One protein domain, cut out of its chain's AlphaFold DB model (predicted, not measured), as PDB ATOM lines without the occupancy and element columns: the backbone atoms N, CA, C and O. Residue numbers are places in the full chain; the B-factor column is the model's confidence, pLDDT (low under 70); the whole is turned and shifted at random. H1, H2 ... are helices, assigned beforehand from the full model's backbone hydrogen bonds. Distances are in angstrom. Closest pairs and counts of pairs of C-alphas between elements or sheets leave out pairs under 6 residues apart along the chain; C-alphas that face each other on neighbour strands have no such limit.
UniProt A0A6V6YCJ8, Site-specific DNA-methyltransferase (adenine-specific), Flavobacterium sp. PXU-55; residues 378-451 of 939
ATOM      1  N   ILE A 378     114.257 230.772 157.678       92.81
ATOM      2  CA  ILE A 378     115.038 231.993 157.879       92.81
ATOM      3  C   ILE A 378     115.259 232.595 156.499       92.81
ATOM      4  O   ILE A 378     115.875 231.963 155.652       92.81
ATOM      5  N   ILE A 379     114.769 233.813 156.276       88.56
ATOM      6  CA  ILE A 379     115.086 234.575 155.061       88.56
ATOM      7  C   ILE A 379     116.535 235.057 155.166       88.56
ATOM      8  O   ILE A 379     116.904 235.619 156.207       88.56
ATOM      9  N   ASN A 380     117.310 234.838 154.102       90.88
ATOM     10  CA  ASN A 380     118.717 235.216 153.940       90.88
ATOM     11  C   ASN A 380     119.619 234.791 155.125       90.88
ATOM     12  O   ASN A 380     120.201 235.646 155.806       90.88
ATOM     13  N   PRO A 381     119.662 233.489 155.475       93.94
ATOM     14  CA  PRO A 381     120.415 232.991 156.620       93.94
ATOM     15  C   PRO A 381     121.920 233.228 156.487       93.94
ATOM     16  O   PRO A 381     122.562 233.485 157.504       93.94
ATOM     17  N   VAL A 382     122.482 233.192 155.275       96.06
ATOM     18  CA  VAL A 382     123.923 233.391 155.072       96.06
ATOM     19  C   VAL A 382     124.292 234.845 155.340       96.06
ATOM     20  O   VAL A 382     125.223 235.107 156.090       96.06
ATOM     21  N   SER A 383     123.510 235.801 154.841       92.62
ATOM     22  CA  SER A 383     123.703 237.226 155.141       92.62
ATOM     23  C   SER A 383     123.610 237.506 156.643       92.62
ATOM     24  O   SER A 383     124.397 238.275 157.191       92.62
ATOM     25  N   LYS A 384     122.684 236.844 157.349       91.44
ATOM     26  CA  LYS A 384     122.575 236.955 158.813       91.44
ATOM     27  C   LYS A 384     123.774 236.349 159.537       91.44
ATOM     28  O   LYS A 384     124.222 236.926 160.524       91.44
ATOM     29  N   TYR A 385     124.294 235.223 159.054       95.12
ATOM     30  CA  TYR A 385     125.518 234.618 159.574       95.12
ATOM     31  C   TYR A 385     126.718 235.545 159.380       95.12
ATOM     32  O   TYR A 385     127.463 235.777 160.328       95.12
ATOM     33  N   ILE A 386     126.872 236.132 158.191       93.50
ATOM     34  CA  ILE A 386     127.941 237.089 157.894       93.50
ATOM     35  C   ILE A 386     127.860 238.269 158.866       93.50
ATOM     36  O   ILE A 386     128.832 238.536 159.560       93.50
ATOM     37  N   ASN A 387     126.686 238.879 159.038       86.62
ATOM     38  CA  ASN A 387     126.511 239.966 160.009       86.62
ATOM     39  C   ASN A 387     126.847 239.542 161.450       86.62
ATOM     40  O   ASN A 387     127.364 240.335 162.233       86.62
ATOM     41  N   HIS A 388     126.537 238.297 161.822       85.31
ATOM     42  CA  HIS A 388     126.780 237.784 163.170       85.31
ATOM     43  C   HIS A 388     128.258 237.444 163.433       85.31
ATOM     44  O   HIS A 388     128.732 237.649 164.549       85.31
ATOM     45  N   VAL A 389     128.974 236.921 162.434       88.88
ATOM     46  CA  VAL A 389     130.317 236.327 162.587       88.88
ATOM     47  C   VAL A 389     131.416 237.182 161.968       88.88
ATOM     48  O   VAL A 389     132.482 237.348 162.552       88.88
ATOM     49  N   TRP A 390     131.149 237.724 160.785       87.38
ATOM     50  CA  TRP A 390     132.075 238.513 159.978       87.38
ATOM     51  C   TRP A 390     131.825 240.026 160.099       87.38
ATOM     52  O   TRP A 390     132.596 240.822 159.577       87.38
ATOM     53  N   GLY A 391     130.769 240.453 160.800       83.06
ATOM     54  CA  GLY A 391     130.487 241.866 161.049       83.06
ATOM     55  C   GLY A 391     130.097 242.621 159.776       83.06
ATOM     56  O   GLY A 391     129.063 242.331 159.187       83.06
ATOM     57  N   GLU A 392     130.905 243.602 159.368       79.50
ATOM     58  CA  GLU A 392     130.599 244.531 158.262       79.50
ATOM     59  C   GLU A 392     130.883 243.969 156.856       79.50
ATOM     60  O   GLU A 392     130.742 244.676 155.857       79.50
ATOM     61  N   ILE A 393     131.287 242.703 156.751       90.06
ATOM     62  CA  ILE A 393     131.514 242.041 155.463       90.06
ATOM     63  C   ILE A 393     130.195 241.924 154.688       90.06
ATOM     64  O   ILE A 393     129.180 241.494 155.231       90.06
ATOM     65  N   SER A 394     130.196 242.270 153.396       92.81
ATOM     66  CA  SER A 394     129.009 242.083 152.557       92.81
ATOM     67  C   SER A 394     128.875 240.635 152.080       92.81
ATOM     68  O   SER A 394     129.852 239.887 151.993       92.81
ATOM     69  N   PHE A 395     127.660 240.242 151.685       93.75
ATOM     70  CA  PHE A 395     127.420 238.930 151.079       93.75
ATOM     71  C   PHE A 395     128.339 238.676 149.874       93.75
ATOM     72  O   PHE A 395     128.970 237.626 149.793       93.75
ATOM     73  N   ASN A 396     128.492 239.658 148.981       96.00
ATOM     74  CA  ASN A 396     129.330 239.521 147.788       96.00
ATOM     75  C   ASN A 396     130.816 239.354 148.127       96.00
ATOM     76  O   ASN A 396     131.489 238.552 147.482       96.00
ATOM     77  N   ASP A 397     131.315 240.061 149.145       97.19
ATOM     78  CA  ASP A 397     132.694 239.907 149.616       97.19
ATOM     79  C   ASP A 397     132.918 238.499 150.168       97.19
ATOM     80  O   ASP A 397     133.874 237.824 149.790       97.19
ATOM     81  N   TYR A 398     131.991 237.999 150.988       97.06
ATOM     82  CA  TYR A 398     132.047 236.637 151.512       97.06
ATOM     83  C   TYR A 398     131.985 235.574 150.402       97.06
ATOM     84  O   TYR A 398     132.710 234.581 150.453       97.06
ATOM     85  N   ILE A 399     131.211 235.794 149.333       97.31
ATOM     86  CA  ILE A 399     131.212 234.900 148.164       97.31
ATOM     87  C   ILE A 399     132.606 234.799 147.520       97.31
ATOM     88  O   ILE A 399     132.966 233.728 147.024       97.31
ATOM     89  N   THR A 400     133.427 235.855 147.554       97.62
ATOM     90  CA  THR A 400     134.812 235.782 147.049       97.62
ATOM     91  C   THR A 400     135.667 234.787 147.849       97.62
ATOM     92  O   THR A 400     136.441 234.028 147.258       97.62
ATOM     93  N   LEU A 401     135.449 234.694 149.170       96.50
ATOM     94  CA  LEU A 401     136.055 233.674 150.031       96.50
ATOM     95  C   LEU A 401     135.603 232.269 149.616       96.50
ATOM     96  O   LEU A 401     136.443 231.390 149.424       96.50
ATOM     97  N   LEU A 402     134.293 232.065 149.429       96.06
ATOM     98  CA  LEU A 402     133.738 230.758 149.057       96.06
ATOM     99  C   LEU A 402     134.211 230.280 147.675       96.06
ATOM    100  O   LEU A 402     134.409 229.086 147.458       96.06
ATOM    101  N   ARG A 403     134.471 231.219 146.759       95.81
ATOM    102  CA  ARG A 403     135.073 230.963 145.440       95.81
ATOM    103  C   ARG A 403     136.585 230.738 145.478       95.81
ATOM    104  O   ARG A 403     137.185 230.573 144.419       95.81
ATOM    105  N   LYS A 404     137.202 230.718 146.665       96.06
ATOM    106  CA  LYS A 404     138.650 230.534 146.857       96.06
ATOM    107  C   LYS A 404     139.492 231.669 146.248       96.06
ATOM    108  O   LYS A 404     140.649 231.468 145.896       96.06
ATOM    109  N   SER A 405     138.918 232.866 146.111       95.62
ATOM    110  CA  SER A 405     139.579 234.050 145.545       95.62
ATOM    111  C   SER A 405     139.191 235.303 146.344       95.62
ATOM    112  O   SER A 405     138.407 236.121 145.871       95.62
ATOM    113  N   PRO A 406     139.671 235.434 147.595       96.50
ATOM    114  CA  PRO A 406     139.224 236.467 148.522       96.50
ATOM    115  C   PRO A 406     139.696 237.845 148.060       96.50
ATOM    116  O   PRO A 406     140.870 238.022 147.736       96.50
ATOM    117  N   ASN A 407     138.799 238.828 148.063       97.00
ATOM    118  CA  ASN A 407     139.140 240.211 147.734       97.00
ATOM    119  C   ASN A 407     139.886 240.932 148.876       97.00
ATOM    120  O   ASN A 407     140.046 240.396 149.974       97.00
ATOM    121  N   ASP A 408     140.316 242.174 148.633       95.88
ATOM    122  CA  ASP A 408     141.082 242.979 149.597       95.88
ATOM    123  C   ASP A 408     140.376 243.166 150.947       95.88
ATOM    124  O   ASP A 408     141.042 243.286 151.976       95.88
ATOM    125  N   ILE A 409     139.039 243.203 150.957       93.94
ATOM    126  CA  ILE A 409     138.245 243.362 152.180       93.94
ATOM    127  C   ILE A 409     138.368 242.092 153.030       93.94
ATOM    128  O   ILE A 409     138.739 242.169 154.202       93.94
ATOM    129  N   ILE A 410     138.148 240.918 152.430       96.19
ATOM    130  CA  ILE A 410     138.310 239.626 153.111       96.19
ATOM    131  C   ILE A 410     139.759 239.408 153.551       96.19
ATOM    132  O   ILE A 410     139.990 238.973 154.676       96.19
ATOM    133  N   GLN A 411     140.740 239.745 152.711       94.75
ATOM    134  CA  GLN A 411     142.159 239.590 153.047       94.75
ATOM    135  C   GLN A 411     142.587 240.440 154.254       94.75
ATOM    136  O   GLN A 411     143.488 240.055 154.993       94.75
ATOM    137  N   LYS A 412     141.932 241.581 154.491       91.69
ATOM    138  CA  LYS A 412     142.176 242.430 155.667       91.69
ATOM    139  C   LYS A 412     141.385 241.988 156.901       91.69
ATOM    140  O   LYS A 412     141.708 242.426 158.004       91.69
ATOM    141  N   HIS A 413     140.376 241.132 156.742       89.50
ATOM    142  CA  HIS A 413     139.505 240.721 157.836       89.50
ATOM    143  C   HIS A 413     140.238 239.830 158.853       89.50
ATOM    144  O   HIS A 413     140.923 238.868 158.498       89.50
ATOM    145  N   GLU A 414     140.055 240.122 160.144       86.19
ATOM    146  CA  GLU A 414     140.770 239.460 161.245       86.19
ATOM    147  C   GLU A 414     140.554 237.938 161.248       86.19
ATOM    148  O   GLU A 414     141.519 237.185 161.355       86.19
ATOM    149  N   LEU A 415     139.312 237.481 161.049       88.12
ATOM    150  CA  LEU A 415     138.973 236.052 161.037       88.12
ATOM    151  C   LEU A 415     139.654 235.296 159.884       88.12
ATOM    152  O   LEU A 415     140.106 234.168 160.066       88.12
ATOM    153  N   TYR A 416     139.781 235.919 158.707       93.69
ATOM    154  CA  TYR A 416     140.466 235.299 157.572       93.69
ATOM    155  C   TYR A 416     141.972 235.170 157.827       93.69
ATOM    156  O   TYR A 416     142.560 234.118 157.570       93.69
ATOM    157  N   ASN A 417     142.584 236.207 158.401       90.19
ATOM    158  CA  ASN A 417     143.985 236.167 158.819       90.19
ATOM    159  C   ASN A 417     144.221 235.098 159.896       90.19
ATOM    160  O   ASN A 417     145.220 234.372 159.863       90.19
ATOM    161  N   GLU A 418     143.270 234.934 160.815       88.69
ATOM    162  CA  GLU A 418     143.312 233.866 161.806       88.69
ATOM    163  C   GLU A 418     143.234 232.482 161.145       88.69
ATOM    164  O   GLU A 418     144.071 231.627 161.439       88.69
ATOM    165  N   TYR A 419     142.322 232.269 160.188       92.75
ATOM    166  CA  TYR A 419     142.272 231.021 159.421       92.75
ATOM    167  C   TYR A 419     143.595 230.720 158.729       92.75
ATOM    168  O   TYR A 419     144.109 229.612 158.862       92.75
ATOM    169  N   ARG A 420     144.180 231.705 158.041       91.88
ATOM    170  CA  ARG A 420     145.462 231.539 157.341       91.88
ATOM    171  C   ARG A 420     146.612 231.172 158.269       91.88
ATOM    172  O   ARG A 420     147.490 230.423 157.860       91.88
ATOM    173  N   SER A 421     146.603 231.683 159.497       90.19
ATOM    174  CA  SER A 421     147.658 231.405 160.476       90.19
ATOM    175  C   SER A 421     147.476 230.081 161.226       90.19
ATOM    176  O   SER A 421     148.471 229.431 161.545       90.19
ATOM    177  N   LYS A 422     146.235 229.676 161.529       89.88
ATOM    178  CA  LYS A 422     145.952 228.527 162.410       89.88
ATOM    179  C   LYS A 422     145.570 227.244 161.678       89.88
ATOM    180  O   LYS A 422     145.840 226.163 162.203       89.88
ATOM    181  N   ILE A 423     144.953 227.327 160.496       90.75
ATOM    182  CA  ILE A 423     144.665 226.134 159.691       90.75
ATOM    183  C   ILE A 423     145.996 225.602 159.169       90.75
ATOM    184  O   ILE A 423     146.715 226.291 158.452       90.75
ATOM    185  N   LYS A 424     146.337 224.368 159.542       90.31
ATOM    186  CA  LYS A 424     147.538 223.692 159.044       90.31
ATOM    187  C   LYS A 424     147.233 223.072 157.684       90.31
ATOM    188  O   LYS A 424     146.308 222.274 157.580       90.31
ATOM    189  N   PHE A 425     148.032 223.396 156.677       90.50
ATOM    190  CA  PHE A 425     147.914 222.849 155.325       90.50
ATOM    191  C   PHE A 425     149.299 222.611 154.718       90.50
ATOM    192  O   PHE A 425     150.263 223.276 155.101       90.50
ATOM    193  N   LYS A 426     149.408 221.639 153.804       90.62
ATOM    194  CA  LYS A 426     150.640 221.399 153.033       90.62
ATOM    195  C   LYS A 426     150.571 222.119 151.694       90.62
ATOM    196  O   LYS A 426     151.538 222.760 151.296       90.62
ATOM    197  N   GLU A 427     149.413 222.049 151.047       92.88
ATOM    198  CA  GLU A 427     149.103 222.741 149.802       92.88
ATOM    199  C   GLU A 427     147.925 223.704 149.999       92.88
ATOM    200  O   GLU A 427     147.063 223.487 150.852       92.88
ATOM    201  N   ASP A 428     147.846 224.772 149.197       91.31
ATOM    202  CA  ASP A 428     146.756 225.759 149.320       91.31
ATOM    203  C   ASP A 428     145.376 225.127 149.059       91.31
ATOM    204  O   ASP A 428     144.365 225.553 149.615       91.31
ATOM    205  N   LYS A 429     145.322 224.036 148.284       93.44
ATOM    206  CA  LYS A 429     144.101 223.242 148.103       93.44
ATOM    207  C   LYS A 429     143.566 222.697 149.435       93.44
ATOM    208  O   LYS A 429     142.367 222.830 149.685       93.44
ATOM    209  N   ASP A 430     144.436 222.160 150.295       93.00
ATOM    210  CA  ASP A 430     144.053 221.594 151.597       93.00
ATOM    211  C   ASP A 430     143.481 222.676 152.523       93.00
ATOM    212  O   ASP A 430     142.521 222.439 153.267       93.00
ATOM    213  N   PHE A 431     144.055 223.886 152.463       95.25
ATOM    214  CA  PHE A 431     143.540 225.038 153.197       95.25
ATOM    215  C   PHE A 431     142.095 225.319 152.802       95.25
ATOM    216  O   PHE A 431     141.228 225.422 153.669       95.25
ATOM    217  N   TRP A 432     141.831 225.433 151.497       95.81
ATOM    218  CA  TRP A 432     140.503 225.773 151.000       95.81
ATOM    219  C   TRP A 432     139.476 224.694 151.317       95.81
ATOM    220  O   TRP A 432     138.363 225.023 151.710       95.81
ATOM    221  N   GLU A 433     139.824 223.415 151.183       94.56
ATOM    222  CA  GLU A 433     138.917 222.321 151.550       94.56
ATOM    223  C   GLU A 433     138.557 222.366 153.043       94.56
ATOM    224  O   GLU A 433     137.378 222.297 153.398       94.56
ATOM    225  N   THR A 434     139.548 222.591 153.909       94.62
ATOM    226  CA  THR A 434     139.342 222.699 155.360       94.62
ATOM    227  C   THR A 434     138.509 223.928 155.729       94.62
ATOM    228  O   THR A 434     137.545 223.815 156.484       94.62
ATOM    229  N   LEU A 435     138.847 225.098 155.179       95.31
ATOM    230  CA  LEU A 435     138.141 226.353 155.430       95.31
ATOM    231  C   LEU A 435     136.672 226.268 155.000       95.31
ATOM    232  O   LEU A 435     135.788 226.637 155.767       95.31
ATOM    233  N   ILE A 436     136.404 225.791 153.781       95.44
ATOM    234  CA  ILE A 436     135.038 225.716 153.249       95.44
ATOM    235  C   ILE A 436     134.205 224.707 154.042       95.44
ATOM    236  O   ILE A 436     133.051 224.991 154.360       95.44
ATOM    237  N   SER A 437     134.789 223.569 154.430       94.88
ATOM    238  CA  SER A 437     134.131 222.599 155.315       94.88
ATOM    239  C   SER A 437     133.793 223.205 156.686       94.88
ATOM    240  O   SER A 437     132.684 223.025 157.202       94.88
ATOM    241  N   LEU A 438     134.712 223.993 157.253       94.94
ATOM    242  CA  LEU A 438     134.502 224.697 158.514       94.94
ATOM    243  C   LEU A 438     133.394 225.755 158.405       94.94
ATOM    244  O   LEU A 438     132.504 225.780 159.251       94.94
ATOM    245  N   GLU A 439     133.406 226.595 157.368       95.69
ATOM    246  CA  GLU A 439     132.362 227.604 157.143       95.69
ATOM    247  C   GLU A 439     130.994 226.960 156.898       95.69
ATOM    248  O   GLU A 439     130.001 227.400 157.474       95.69
ATOM    249  N   LYS A 440     130.935 225.872 156.122       96.38
ATOM    250  CA  LYS A 440     129.707 225.089 155.924       96.38
ATOM    251  C   LYS A 440     129.169 224.548 157.246       96.38
ATOM    252  O   LYS A 440     127.979 224.675 157.523       96.38
ATOM    253  N   THR A 441     130.048 224.010 158.089       96.06
ATOM    254  CA  THR A 441     129.685 223.540 159.431       96.06
ATOM    255  C   THR A 441     129.139 224.692 160.275       96.06
ATOM    256  O   THR A 441     128.028 224.608 160.791       96.06
ATOM    257  N   LYS A 442     129.859 225.812 160.373       96.31
ATOM    258  CA  LYS A 442     129.420 226.987 161.142       96.31
ATOM    259  C   LYS A 442     128.078 227.535 160.664       96.31
ATOM    260  O   LYS A 442     127.218 227.819 161.494       96.31
ATOM    261  N   LEU A 443     127.872 227.629 159.351       97.06
ATOM    262  CA  LEU A 443     126.604 228.044 158.751       97.06
ATOM    263  C   LEU A 443     125.455 227.107 159.132       97.06
ATOM    264  O   LEU A 443     124.395 227.591 159.527       97.06
ATOM    265  N   LEU A 444     125.661 225.786 159.083       97.81
ATOM    266  CA  LEU A 444     124.651 224.812 159.503       97.81
ATOM    267  C   LEU A 444     124.244 225.032 160.966       97.81
ATOM    268  O   LEU A 444     123.060 225.172 161.271       97.81
ATOM    269  N   TYR A 445     125.219 225.131 161.871       97.81
ATOM    270  CA  TYR A 445     124.947 225.360 163.291       97.81
ATOM    271  C   TYR A 445     124.317 226.733 163.558       97.81
ATOM    272  O   TYR A 445     123.451 226.849 164.425       97.81
ATOM    273  N   PHE A 446     124.674 227.765 162.796       97.44
ATOM    274  CA  PHE A 446     124.004 229.062 162.861       97.44
ATOM    275  C   PHE A 446     122.525 228.950 162.457       97.44
ATOM    276  O   PHE A 446     121.650 229.402 163.194       97.44
ATOM    277  N   ILE A 447     122.224 228.284 161.337       97.44
ATOM    278  CA  ILE A 447     120.853 228.057 160.837       97.44
ATOM    279  C   ILE A 447     120.001 227.291 161.855       97.44
ATOM    280  O   ILE A 447     118.816 227.591 162.024       97.44
ATOM    281  N   ILE A 448     120.595 226.315 162.542       97.00
ATOM    282  CA  ILE A 448     119.930 225.540 163.594       97.00
ATOM    283  C   ILE A 448     119.610 226.426 164.806       97.00
ATOM    284  O   ILE A 448     118.516 226.345 165.363       97.00
ATOM    285  N   THR A 449     120.547 227.280 165.228       96.44
ATOM    286  CA  THR A 449     120.496 227.942 166.543       96.44
ATOM    287  C   THR A 449     119.892 229.348 166.537       96.44
ATOM    288  O   THR A 449     119.333 229.759 167.550       96.44
ATOM    289  N   VAL A 450     119.922 230.083 165.419       93.81
ATOM    290  CA  VAL A 450     119.555 231.519 165.356       93.81
ATOM    291  C   VAL A 450     118.106 231.836 165.738       93.81
ATOM    292  O   VAL A 450     117.805 232.952 166.154       93.81
ATOM    293  N   LYS A 451     117.189 230.871 165.617       91.94
ATOM    294  CA  LYS A 451     115.779 231.039 166.012       91.94
ATOM    295  C   LYS A 451     115.487 230.619 167.452       91.94
ATOM    296  O   LYS A 451     114.385 230.873 167.936       91.94
TER     297      LYS A 451
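What this domain is: This is residues 378 to 451 of the 939 residues of the protein "Site-specific DNA-methyltransferase (adenine-specific)" of Flavobacterium sp. PXU-55 (UniProt A0A6V6YCJ8). One long helix, H5, makes the long side of the domain, and four short helices, H1 to H4, form an arch over one side of it. H1 stands crosswise near the last turns of H5, H2 and H3 continue the arch with H3 at its top, away from H5, and H4 slants back toward H5, which then runs back along the whole length to end near the first printed residue. The arch meets H5 loosely: H1 touches it, while H2 and H4 only come close. The printed part has 74 residues with five named helices, in the order H1, H2, H3, H4, H5, and no named strand; the class is all helix. It is compact, with a radius of gyration of the C-alphas of 12.3 A, and elongated, with spans of 38 by 23 by 18 A.

Where its parts are: H5, the longest helix, holds residues 428 to 449 and measures 31.5 A from C-alpha 428 at (146.756, 225.759, 149.320) to C-alpha 449 at (120.496, 227.942, 166.543). H1 holds residues 381 to 389 and measures 12.0 A, beginning with C-alpha 381 at (120.415, 232.991, 156.620). H2, residues 395 to 402, measures 10.5 A, and H3, residues 408 to 412, measures 6.2 A. H4, residues 414 to 422, measures 12.2 A.

How they stand to each other: H5 touches H1 with residues 443 to 447 alone; the closest C-alphas are those of Pro 381 and Ile 447, 6.5 A apart. Their lines are about perpendicular, at 78 degrees. H2 is close to H5 but not clearly touching, with Leu 402 and Ile 436 the closest C-alphas at 6.7 A. These two run opposite ways at a steep tilt of 46 degrees. H4 is also close to H5 but not clearly touching, the closest C-alphas being those of Tyr 419 and Leu 435, 7.4 A apart. They run opposite ways at a steep tilt of 52 degrees. H3 and H5 are apart. H1 and H2 touch, about perpendicular at 84 degrees, with the C-alphas of Ser 383 and Phe 395 closest at 5.8 A. H2 touches H3, where the C-alphas of Asp 397 and Ile 410 are closest at 6.6 A. H3 and H4 are close but not clearly touching, with Ile 410 and Tyr 416 the closest C-alphas at 6.6 A. In H1, H3, H4 and H5 every O i to N i+4 pair is within hydrogen-bond range; in H2 it is 3 of 4.

The domain as a whole: The two C-alphas farthest apart are those of Lys 426 and Lys 451, 38.4 A, while the first and last printed C-alphas, of Ile 378 and Lys 451, are 8.2 A apart. The printed part has no cut, and the four links between the helices are tight. The mean pLDDT of the printed part is 93.2, and no printed residue is under 70.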